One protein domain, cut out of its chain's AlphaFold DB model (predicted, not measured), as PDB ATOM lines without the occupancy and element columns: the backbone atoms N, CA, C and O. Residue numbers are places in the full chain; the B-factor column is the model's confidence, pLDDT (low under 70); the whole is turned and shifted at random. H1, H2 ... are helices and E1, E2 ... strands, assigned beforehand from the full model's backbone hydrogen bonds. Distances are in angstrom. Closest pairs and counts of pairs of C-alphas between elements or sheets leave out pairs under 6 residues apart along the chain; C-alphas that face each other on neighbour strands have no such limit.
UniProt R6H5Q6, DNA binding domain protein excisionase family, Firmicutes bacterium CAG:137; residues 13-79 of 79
ATOM      1  N   THR A  13      21.526 -18.093 -26.444       96.06
ATOM      2  CA  THR A  13      20.225 -18.241 -25.805       96.06
ATOM      3  C   THR A  13      19.989 -19.691 -25.388       96.06
ATOM      4  O   THR A  13      20.690 -20.607 -25.820       96.06
ATOM      5  N   VAL A  14      18.956 -19.912 -24.577       96.50
ATOM      6  CA  VAL A  14      18.498 -21.266 -24.222       96.50
ATOM      7  C   VAL A  14      18.153 -22.083 -25.474       96.50
ATOM      8  O   VAL A  14      18.528 -23.245 -25.557       96.50
ATOM      9  N   ALA A  15      17.495 -21.469 -26.463       95.69
ATOM     10  CA  ALA A  15      17.111 -22.141 -27.705       95.69
ATOM     11  C   ALA A  15      18.325 -22.534 -28.559       95.69
ATOM     12  O   ALA A  15      18.414 -23.674 -29.003       95.69
ATOM     13  N   GLU A  16      19.292 -21.627 -28.732       95.06
ATOM     14  CA  GLU A  16      20.543 -21.939 -29.443       95.06
ATOM     15  C   GLU A  16      21.335 -23.034 -28.717       95.06
ATOM     16  O   GLU A  16      21.851 -23.945 -29.354       95.06
ATOM     17  N   THR A  17      21.386 -22.986 -27.383       95.44
ATOM     18  CA  THR A  17      22.063 -24.014 -26.578       95.44
ATOM     19  C   THR A  17      21.379 -25.372 -26.715       95.44
ATOM     20  O   THR A  17      22.054 -26.384 -26.850       95.44
ATOM     21  N   ALA A  18      20.044 -25.404 -26.722       96.19
ATOM     22  CA  ALA A  18      19.283 -26.635 -26.911       96.19
ATOM     23  C   ALA A  18      19.567 -27.252 -28.286       96.19
ATOM     24  O   ALA A  18      19.809 -28.451 -28.379       96.19
ATOM     25  N   ALA A  19      19.627 -26.420 -29.330       95.44
ATOM     26  CA  ALA A  19      20.006 -26.860 -30.665       95.44
ATOM     27  C   ALA A  19      21.447 -27.407 -30.700       95.44
ATOM     28  O   ALA A  19      21.668 -28.486 -31.244       95.44
ATOM     29  N   LEU A  20      22.410 -26.708 -30.080       93.81
ATOM     30  CA  LEU A  20      23.814 -27.139 -29.992       93.81
ATOM     31  C   LEU A  20      23.969 -28.487 -29.278       93.81
ATOM     32  O   LEU A  20      24.699 -29.350 -29.748       93.81
ATOM     33  N   LEU A  21      23.259 -28.670 -28.164       93.50
ATOM     34  CA  LEU A  21      23.253 -29.908 -27.383       93.50
ATOM     35  C   LEU A  21      22.342 -30.995 -27.975       93.50
ATOM     36  O   LEU A  21      22.222 -32.065 -27.388       93.50
ATOM     37  N   GLN A  22      21.667 -30.712 -29.096       93.75
ATOM     38  CA  GLN A  22      20.687 -31.601 -29.730       93.75
ATOM     39  C   GLN A  22      19.619 -32.111 -28.750       93.75
ATOM     40  O   GLN A  22      19.233 -33.278 -28.743       93.75
ATOM     41  N   THR A  23      19.126 -31.211 -27.903       94.44
ATOM     42  CA  THR A  23      18.128 -31.497 -26.875       94.44
ATOM     43  C   THR A  23      16.992 -30.474 -26.908       94.44
ATOM     44  O   THR A  23      16.961 -29.567 -27.739       94.44
ATOM     45  N   ASN A  24      16.014 -30.620 -26.018       95.00
ATOM     46  CA  ASN A  24      14.899 -29.685 -25.915       95.00
ATOM     47  C   ASN A  24      15.238 -28.483 -25.008       95.00
ATOM     48  O   ASN A  24      16.145 -28.524 -24.180       95.00
ATOM     49  N   VAL A  25      14.487 -27.387 -25.142       96.50
ATOM     50  CA  VAL A  25      14.742 -26.158 -24.365       96.50
ATOM     51  C   VAL A  25      14.522 -26.336 -22.864       96.50
ATOM     52  O   VAL A  25      15.231 -25.712 -22.076       96.50
ATOM     53  N   HIS A  26      13.579 -27.196 -22.462       96.31
ATOM     54  CA  HIS A  26      13.318 -27.498 -21.052       96.31
ATOM     55  C   HIS A  26      14.548 -28.111 -20.396       96.31
ATOM     56  O   HIS A  26      14.944 -27.687 -19.318       96.31
ATOM     57  N   ARG A  27      15.239 -28.991 -21.119       95.56
ATOM     58  CA  ARG A  27      16.461 -29.626 -20.653       95.56
ATOM     59  C   ARG A  27      17.549 -28.624 -20.308       95.56
ATOM     60  O   ARG A  27      18.226 -28.760 -19.297       95.56
ATOM     61  N   VAL A  28      17.704 -27.594 -21.131       96.38
ATOM     62  CA  VAL A  28      18.675 -26.530 -20.869       96.38
ATOM     63  C   VAL A  28      18.271 -25.718 -19.638       96.38
ATOM     64  O   VAL A  28      19.134 -25.380 -18.834       96.38
ATOM     65  N   TYR A  29      16.977 -25.441 -19.438       96.56
ATOM     66  CA  TYR A  29      16.506 -24.827 -18.193       96.56
ATOM     67  C   TYR A  29      16.820 -25.695 -16.974       96.56
ATOM     68  O   TYR A  29      17.314 -25.158 -15.988       96.56
ATOM     69  N   ASP A  30      16.593 -27.007 -17.042       95.94
ATOM     70  CA  ASP A  30      16.889 -27.922 -15.936       95.94
ATOM     71  C   ASP A  30      18.378 -27.884 -15.570       95.94
ATOM     72  O   ASP A  30      18.720 -27.761 -14.398       95.94
ATOM     73  N   LEU A  31      19.270 -27.890 -16.569       95.62
ATOM     74  CA  LEU A  31      20.720 -27.774 -16.368       95.62
ATOM     75  C   LEU A  31      21.128 -26.424 -15.749       95.62
ATOM     76  O   LEU A  31      22.021 -26.375 -14.902       95.62
ATOM     77  N   ILE A  32      20.476 -25.324 -16.143       95.88
ATOM     78  CA  ILE A  32      20.712 -23.995 -15.554       95.88
ATOM     79  C   ILE A  32      20.226 -23.959 -14.102       95.88
ATOM     80  O   ILE A  32      20.950 -23.491 -13.225       95.88
ATOM     81  N   HIS A  33      19.012 -24.441 -13.830       95.06
ATOM     82  CA  HIS A  33      18.427 -24.438 -12.487       95.06
ATOM     83  C   HIS A  33      19.160 -25.391 -11.539       95.06
ATOM     84  O   HIS A  33      19.257 -25.104 -10.349       95.06
ATOM     85  N   ALA A  34      19.739 -26.470 -12.070       93.69
ATOM     86  CA  ALA A  34      20.650 -27.351 -11.351       93.69
ATOM     87  C   ALA A  34      22.011 -26.707 -11.033       93.69
ATOM     88  O   ALA A  34      22.819 -27.301 -10.327       93.69
ATOM     89  N   GLY A  35      22.295 -25.512 -11.562       93.25
ATOM     90  CA  GLY A  35      23.580 -24.835 -11.392       93.25
ATOM     91  C   GLY A  35      24.729 -25.478 -12.175       93.25
ATOM     92  O   GLY A  35      25.884 -25.119 -11.956       93.25
ATOM     93  N   LEU A  36      24.433 -26.406 -13.093       94.38
ATOM     94  CA  LEU A  36      25.439 -27.117 -13.886       94.38
ATOM     95  C   LEU A  36      25.985 -26.258 -15.025       94.38
ATOM     96  O   LEU A  36      27.180 -26.302 -15.310       94.38
ATOM     97  N   ILE A  37      25.113 -25.469 -15.661       95.44
ATOM     98  CA  ILE A  37      25.496 -24.510 -16.699       95.44
ATOM     99  C   ILE A  37      25.308 -23.093 -16.152       95.44
ATOM    100  O   ILE A  37      24.170 -22.635 -16.004       95.44
ATOM    101  N   PRO A  38      26.402 -22.355 -15.890       95.06
ATOM    102  CA  PRO A  38      26.320 -20.961 -15.488       95.06
ATOM    103  C   PRO A  38      25.660 -20.110 -16.578       95.06
ATOM    104  O   PRO A  38      26.136 -20.046 -17.716       95.06
ATOM    105  N   ALA A  39      24.590 -19.403 -16.216       96.50
ATOM    106  CA  ALA A  39      23.859 -18.524 -17.119       96.50
ATOM    107  C   ALA A  39      23.695 -17.112 -16.541       96.50
ATOM    108  O   ALA A  39      23.654 -16.898 -15.333       96.50
ATOM    109  N   LEU A  40      23.564 -16.135 -17.434       95.56
ATOM    110  CA  LEU A  40      23.287 -14.732 -17.137       95.56
ATOM    111  C   LEU A  40      21.820 -14.430 -17.446       95.56
ATOM    112  O   LEU A  40      21.322 -14.834 -18.495       95.56
ATOM    113  N   LYS A  41      21.128 -13.678 -16.587       94.62
ATOM    114  CA  LYS A  41      19.751 -13.229 -16.846       94.62
ATOM    115  C   LYS A  41      19.755 -11.803 -17.405       94.62
ATOM    116  O   LYS A  41      19.894 -10.845 -16.658       94.62
ATOM    117  N   LEU A  42      19.581 -11.665 -18.719       93.88
ATOM    118  CA  LEU A  42      19.591 -10.385 -19.450       93.88
ATOM    119  C   LEU A  42      18.310 -10.255 -20.296       93.88
ATOM    120  O   LEU A  42      18.351 -10.352 -21.520       93.88
ATOM    121  N   GLY A  43      17.141 -10.206 -19.643       90.38
ATOM    122  CA  GLY A  43      15.817 -10.329 -20.294       90.38
ATOM    123  C   GLY A  43      15.444 -11.764 -20.711       90.38
ATOM    124  O   GLY A  43      14.283 -12.090 -20.920       90.38
ATOM    125  N   GLY A  44      16.428 -12.658 -20.731       93.38
ATOM    126  CA  GLY A  44      16.324 -14.110 -20.855       93.38
ATOM    127  C   GLY A  44      17.638 -14.733 -20.385       93.38
ATOM    128  O   GLY A  44      18.587 -13.997 -20.108       93.38
ATOM    129  N   TYR A  45      17.713 -16.060 -20.270       97.44
ATOM    130  CA  TYR A  45      18.996 -16.686 -19.946       97.44
ATOM    131  C   TYR A  45      19.936 -16.635 -21.147       97.44
ATOM    132  O   TYR A  45      19.529 -16.877 -22.290       97.44
ATOM    133  N   LYS A  46      21.187 -16.288 -20.858       96.19
ATOM    134  CA  LYS A  46      22.299 -16.226 -21.793       96.19
ATOM    135  C   LYS A  46      23.456 -17.057 -21.259       96.19
ATOM    136  O   LYS A  46      23.822 -16.915 -20.097       96.19
ATOM    137  N   ILE A  47      24.033 -17.896 -22.102       96.31
ATOM    138  CA  ILE A  47      25.112 -18.815 -21.746       96.31
ATOM    139  C   ILE A  47      26.353 -18.410 -22.532       96.31
ATOM    140  O   ILE A  47      26.277 -18.125 -23.729       96.31
ATOM    141  N   ARG A  48      27.501 -18.340 -21.855       95.00
ATOM    142  CA  ARG A  48      28.782 -18.120 -22.537       95.00
ATOM    143  C   ARG A  48      29.237 -19.419 -23.214       95.00
ATOM    144  O   ARG A  48      29.156 -20.454 -22.558       95.00
ATOM    145  N   PRO A  49      29.806 -19.368 -24.431       94.06
ATOM    146  CA  PRO A  49      30.386 -20.534 -25.095       94.06
ATOM    147  C   PRO A  49      31.372 -21.291 -24.205       94.06
ATOM    148  O   PRO A  49      31.172 -22.470 -23.953       94.06
ATOM    149  N   ALA A  50      32.316 -20.581 -23.580       93.44
ATOM    150  CA  ALA A  50      33.282 -21.187 -22.661       93.44
ATOM    151  C   ALA A  50      32.638 -21.877 -21.439       93.44
ATOM    152  O   ALA A  50      33.189 -22.830 -20.902       93.44
ATOM    153  N   ALA A  51      31.473 -21.405 -20.973       94.38
ATOM    154  CA  ALA A  51      30.760 -22.059 -19.872       94.38
ATOM    155  C   ALA A  51      30.074 -23.355 -20.332       94.38
ATOM    156  O   ALA A  51      30.006 -24.311 -19.565       94.38
ATOM    157  N   LEU A  52      29.576 -23.379 -21.572       95.00
ATOM    158  CA  LEU A  52      29.010 -24.575 -22.187       95.00
ATOM    159  C   LEU A  52      30.097 -25.620 -22.478       95.00
ATOM    160  O   LEU A  52      29.906 -26.785 -22.154       95.00
ATOM    161  N   GLU A  53      31.242 -25.201 -23.020       94.00
ATOM    162  CA  GLU A  53      32.406 -26.069 -23.259       94.00
ATOM    163  C   GLU A  53      32.920 -26.682 -21.953       94.00
ATOM    164  O   GLU A  53      32.997 -27.901 -21.842       94.00
ATOM    165  N   ALA A  54      33.145 -25.869 -20.914       95.06
ATOM    166  CA  ALA A  54      33.577 -26.370 -19.608       95.06
ATOM    167  C   ALA A  54      32.561 -27.335 -18.968       95.06
ATOM    168  O   ALA A  54      32.942 -28.267 -18.261       95.06
ATOM    169  N   PHE A  55      31.260 -27.120 -19.196       95.25
ATOM    170  CA  PHE A  55      30.228 -28.062 -18.767       95.25
ATOM    171  C   PHE A  55      30.362 -29.409 -19.488       95.25
ATOM    172  O   PHE A  55      30.301 -30.440 -18.819       95.25
ATOM    173  N   LEU A  56      30.555 -29.395 -20.812       94.69
ATOM    174  CA  LEU A  56      30.707 -30.600 -21.628       94.69
ATOM    175  C   LEU A  56      31.960 -31.385 -21.242       94.69
ATOM    176  O   LEU A  56      31.851 -32.571 -20.963       94.69
ATOM    177  N   GLU A  57      33.111 -30.720 -21.134       95.19
ATOM    178  CA  GLU A  57      34.370 -31.356 -20.723       95.19
ATOM    179  C   GLU A  57      34.256 -32.000 -19.336       95.19
ATOM    180  O   GLU A  57      34.713 -33.118 -19.117       95.19
ATOM    181  N   LYS A  58      33.611 -31.314 -18.385       93.88
ATOM    182  CA  LYS A  58      33.479 -31.808 -17.010       93.88
ATOM    183  C   LYS A  58      32.549 -33.018 -16.884       93.88
ATOM    184  O   LYS A  58      32.749 -33.827 -15.981       93.88
ATOM    185  N   HIS A  59      31.511 -33.100 -17.712       92.94
ATOM    186  CA  HIS A  59      30.472 -34.134 -17.610       92.94
ATOM    187  C   HIS A  59      30.530 -35.143 -18.760       92.94
ATOM    188  O   HIS A  59      29.602 -35.933 -18.946       92.94
ATOM    189  N   GLU A  60      31.623 -35.152 -19.520       91.75
ATOM    190  CA  GLU A  60      31.895 -36.204 -20.486       91.75
ATOM    191  C   GLU A  60      31.988 -37.557 -19.763       91.75
ATOM    192  O   GLU A  60      32.634 -37.690 -18.724       91.75
ATOM    193  N   GLY A  61      31.281 -38.564 -20.281       91.69
ATOM    194  CA  GLY A  61      31.214 -39.882 -19.645       91.69
ATOM    195  C   GLY A  61      30.294 -39.967 -18.421       91.69
ATOM    196  O   GLY A  61      30.320 -40.984 -17.727       91.69
ATOM    197  N   TYR A  62      29.457 -38.957 -18.162       91.94
ATOM    198  CA  TYR A  62      28.397 -39.020 -17.154       91.94
ATOM    199  C   TYR A  62      27.023 -39.223 -17.800       91.94
ATOM    200  O   TYR A  62      26.685 -38.608 -18.812       91.94
ATOM    201  N   ASP A  63      26.196 -40.061 -17.182       89.81
ATOM    202  CA  ASP A  63      24.756 -40.032 -17.378       89.81
ATOM    203  C   ASP A  63      24.194 -38.792 -16.683       89.81
ATOM    204  O   ASP A  63      24.156 -38.681 -15.455       89.81
ATOM    205  N   MET A  64      23.767 -37.847 -17.512       88.94
ATOM    206  CA  MET A  64      23.196 -36.589 -17.062       88.94
ATOM    207  C   MET A  64      21.673 -36.629 -17.002       88.94
ATOM    208  O   MET A  64      21.096 -35.589 -16.700       88.94
ATOM    209  N   SER A  65      21.008 -37.757 -17.307       87.12
ATOM    210  CA  SER A  65      19.539 -37.894 -17.422       87.12
ATOM    211  C   SER A  65      18.785 -37.222 -16.273       87.12
ATOM    212  O   SER A  65      17.835 -36.476 -16.526       87.12
ATOM    213  N   ASP A  66      19.296 -37.354 -15.049       89.12
ATOM    214  CA  ASP A  66      18.927 -36.520 -13.908       89.12
ATOM    215  C   ASP A  66      20.017 -35.462 -13.611       89.12
ATOM    216  O   ASP A  66      21.078 -35.801 -13.083       89.12
ATOM    217  N   PRO A  67      19.775 -34.168 -13.898       87.81
ATOM    218  CA  PRO A  67      20.724 -33.088 -13.628       87.81
ATOM    219  C   PRO A  67      21.056 -32.904 -12.143       87.81
ATOM    220  O   PRO A  67      22.079 -32.308 -11.821       87.81
ATOM    221  N   GLN A  68      20.194 -33.359 -11.230       88.06
ATOM    222  CA  GLN A  68      20.451 -33.281  -9.789       88.06
ATOM    223  C   GLN A  68      21.327 -34.435  -9.292       88.06
ATOM    224  O   GLN A  68      21.908 -34.338  -8.214       88.06
ATOM    225  N   ASN A  69      21.431 -35.513 -10.071       88.81
ATOM    226  CA  ASN A  69      22.166 -36.714  -9.705       88.81
ATOM    227  C   ASN A  69      22.990 -37.253 -10.891       88.81
ATOM    228  O   ASN A  69      22.680 -38.323 -11.420       88.81
ATOM    229  N   PRO A  70      24.036 -36.523 -11.328       86.94
ATOM    230  CA  PRO A  70      24.915 -36.987 -12.392       86.94
ATOM    231  C   PRO A  70      25.689 -38.234 -11.943       86.94
ATOM    232  O   PRO A  70      26.366 -38.223 -10.912       86.94
ATOM    233  N   MET A  71      25.616 -39.307 -12.727       88.19
ATOM    234  CA  MET A  71      26.281 -40.582 -12.428       88.19
ATOM    235  C   MET A  71      27.306 -40.924 -13.508       88.19
ATOM    236  O   MET A  71      27.068 -40.611 -14.668       88.19
ATOM    237  N   PRO A  72      28.425 -41.594 -13.194       89.00
ATOM    238  CA  PRO A  72      29.309 -42.124 -14.229       89.00
ATOM    239  C   PRO A  72      28.550 -43.093 -15.143       89.00
ATOM    240  O   PRO A  72      27.844 -43.978 -14.657       89.00
ATOM    241  N   LEU A  73      28.711 -42.950 -16.458       86.12
ATOM    242  CA  LEU A  73      27.989 -43.749 -17.452       86.12
ATOM    243  C   LEU A  73      28.303 -45.252 -17.326       86.12
ATOM    244  O   LEU A  73      27.425 -46.093 -17.506       86.12
ATOM    245  N   GLU A  74      29.532 -45.597 -16.933       79.62
ATOM    246  CA  GLU A  74      29.973 -46.980 -16.687       79.62
ATOM    247  C   GLU A  74      29.141 -47.688 -15.598       79.62
ATOM    248  O   GLU A  74      28.836 -48.879 -15.708       79.62
ATOM    249  N   SER A  75      28.683 -46.936 -14.592       68.38
ATOM    250  CA  SER A  75      27.825 -47.444 -13.513       68.38
ATOM    251  C   SER A  75      26.399 -47.757 -13.977       68.38
ATOM    252  O   SER A  75      25.693 -48.515 -13.312       68.38
ATOM    253  N   VAL A  76      25.964 -47.173 -15.096       64.94
ATOM    254  CA  VAL A  76      24.630 -47.381 -15.680       64.94
ATOM    255  C   VAL A  76      24.638 -48.550 -16.670       64.94
ATOM    256  O   VAL A  76      23.661 -49.285 -16.741       64.94
ATOM    257  N   LEU A  77      25.750 -48.768 -17.382       64.06
ATOM    258  CA  LEU A  77      25.891 -49.831 -18.389       64.06
ATOM    259  C   LEU A  77      26.177 -51.227 -17.804       64.06
ATOM    260  O   LEU A  77      26.059 -52.219 -18.517       64.06
ATOM    261  N   SER A  78      26.548 -51.315 -16.522       58.28
ATOM    262  CA  SER A  78      26.804 -52.590 -15.825       58.28
ATOM    263  C   SER A  78      25.557 -53.211 -15.166       58.28
ATOM    264  O   SER A  78      25.692 -54.127 -14.352       58.28
ATOM    265  N   LYS A  79      24.355 -52.715 -15.476       50.22
ATOM    266  CA  LYS A  79      23.063 -53.277 -15.044       50.22
ATOM    267  C   LYS A  79      22.265 -53.773 -16.239       50.22
ATOM    268  O   LYS A  79      21.604 -54.820 -16.069       50.22
TER     269      LYS A  79
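Overview. This is residues 13 to 79 of the 79 residues of the protein "DNA binding domain protein excisionase family" of Firmicutes bacterium CAG:137 (UniProt R6H5Q6). At one end, the short helices H1 and H2 cluster with a small strand hairpin, E1 and E2; the longer helix H3 runs from there toward the other end, where residues 60 to 72 loop back before H4. The printed part has 67 residues, with four named helices and two named strands in the order H1 H2 E1 E2 H3 H4; the class, by the 38 residues in named elements, is mostly helix, and the two-stranded sheet E1 - E2 is antiparallel. The whole is compact, radius of gyration of the C-alphas 12.4 A, spanning 44 by 21 by 19 A.

Along the chain. H1, residues 14 to 20, begins at C-alpha (18.498, -21.266, -24.222). H2 is 25 to 33, 12.6 A; E1 39 to 41; E2 45 to 47; H3 49 to 59, 15.5 A. H4, 73 to 77, ends at C-alpha (25.891, -49.831, -18.389).

Arrangement. H1 and H2 touch, closest C-alphas Ala 18 and Val 25, 5.2 A. In the hairpin E1 and E2, N 40 and O 46 are 2.8 A apart. Every helix has its O i to N i+4 pairs within hydrogen-bond range. H3 and H4 are apart.

Size, cuts and confidence. The printed part has no cut. The link H3 to H4 is long. Residues 75 to 79 have pLDDT under 70.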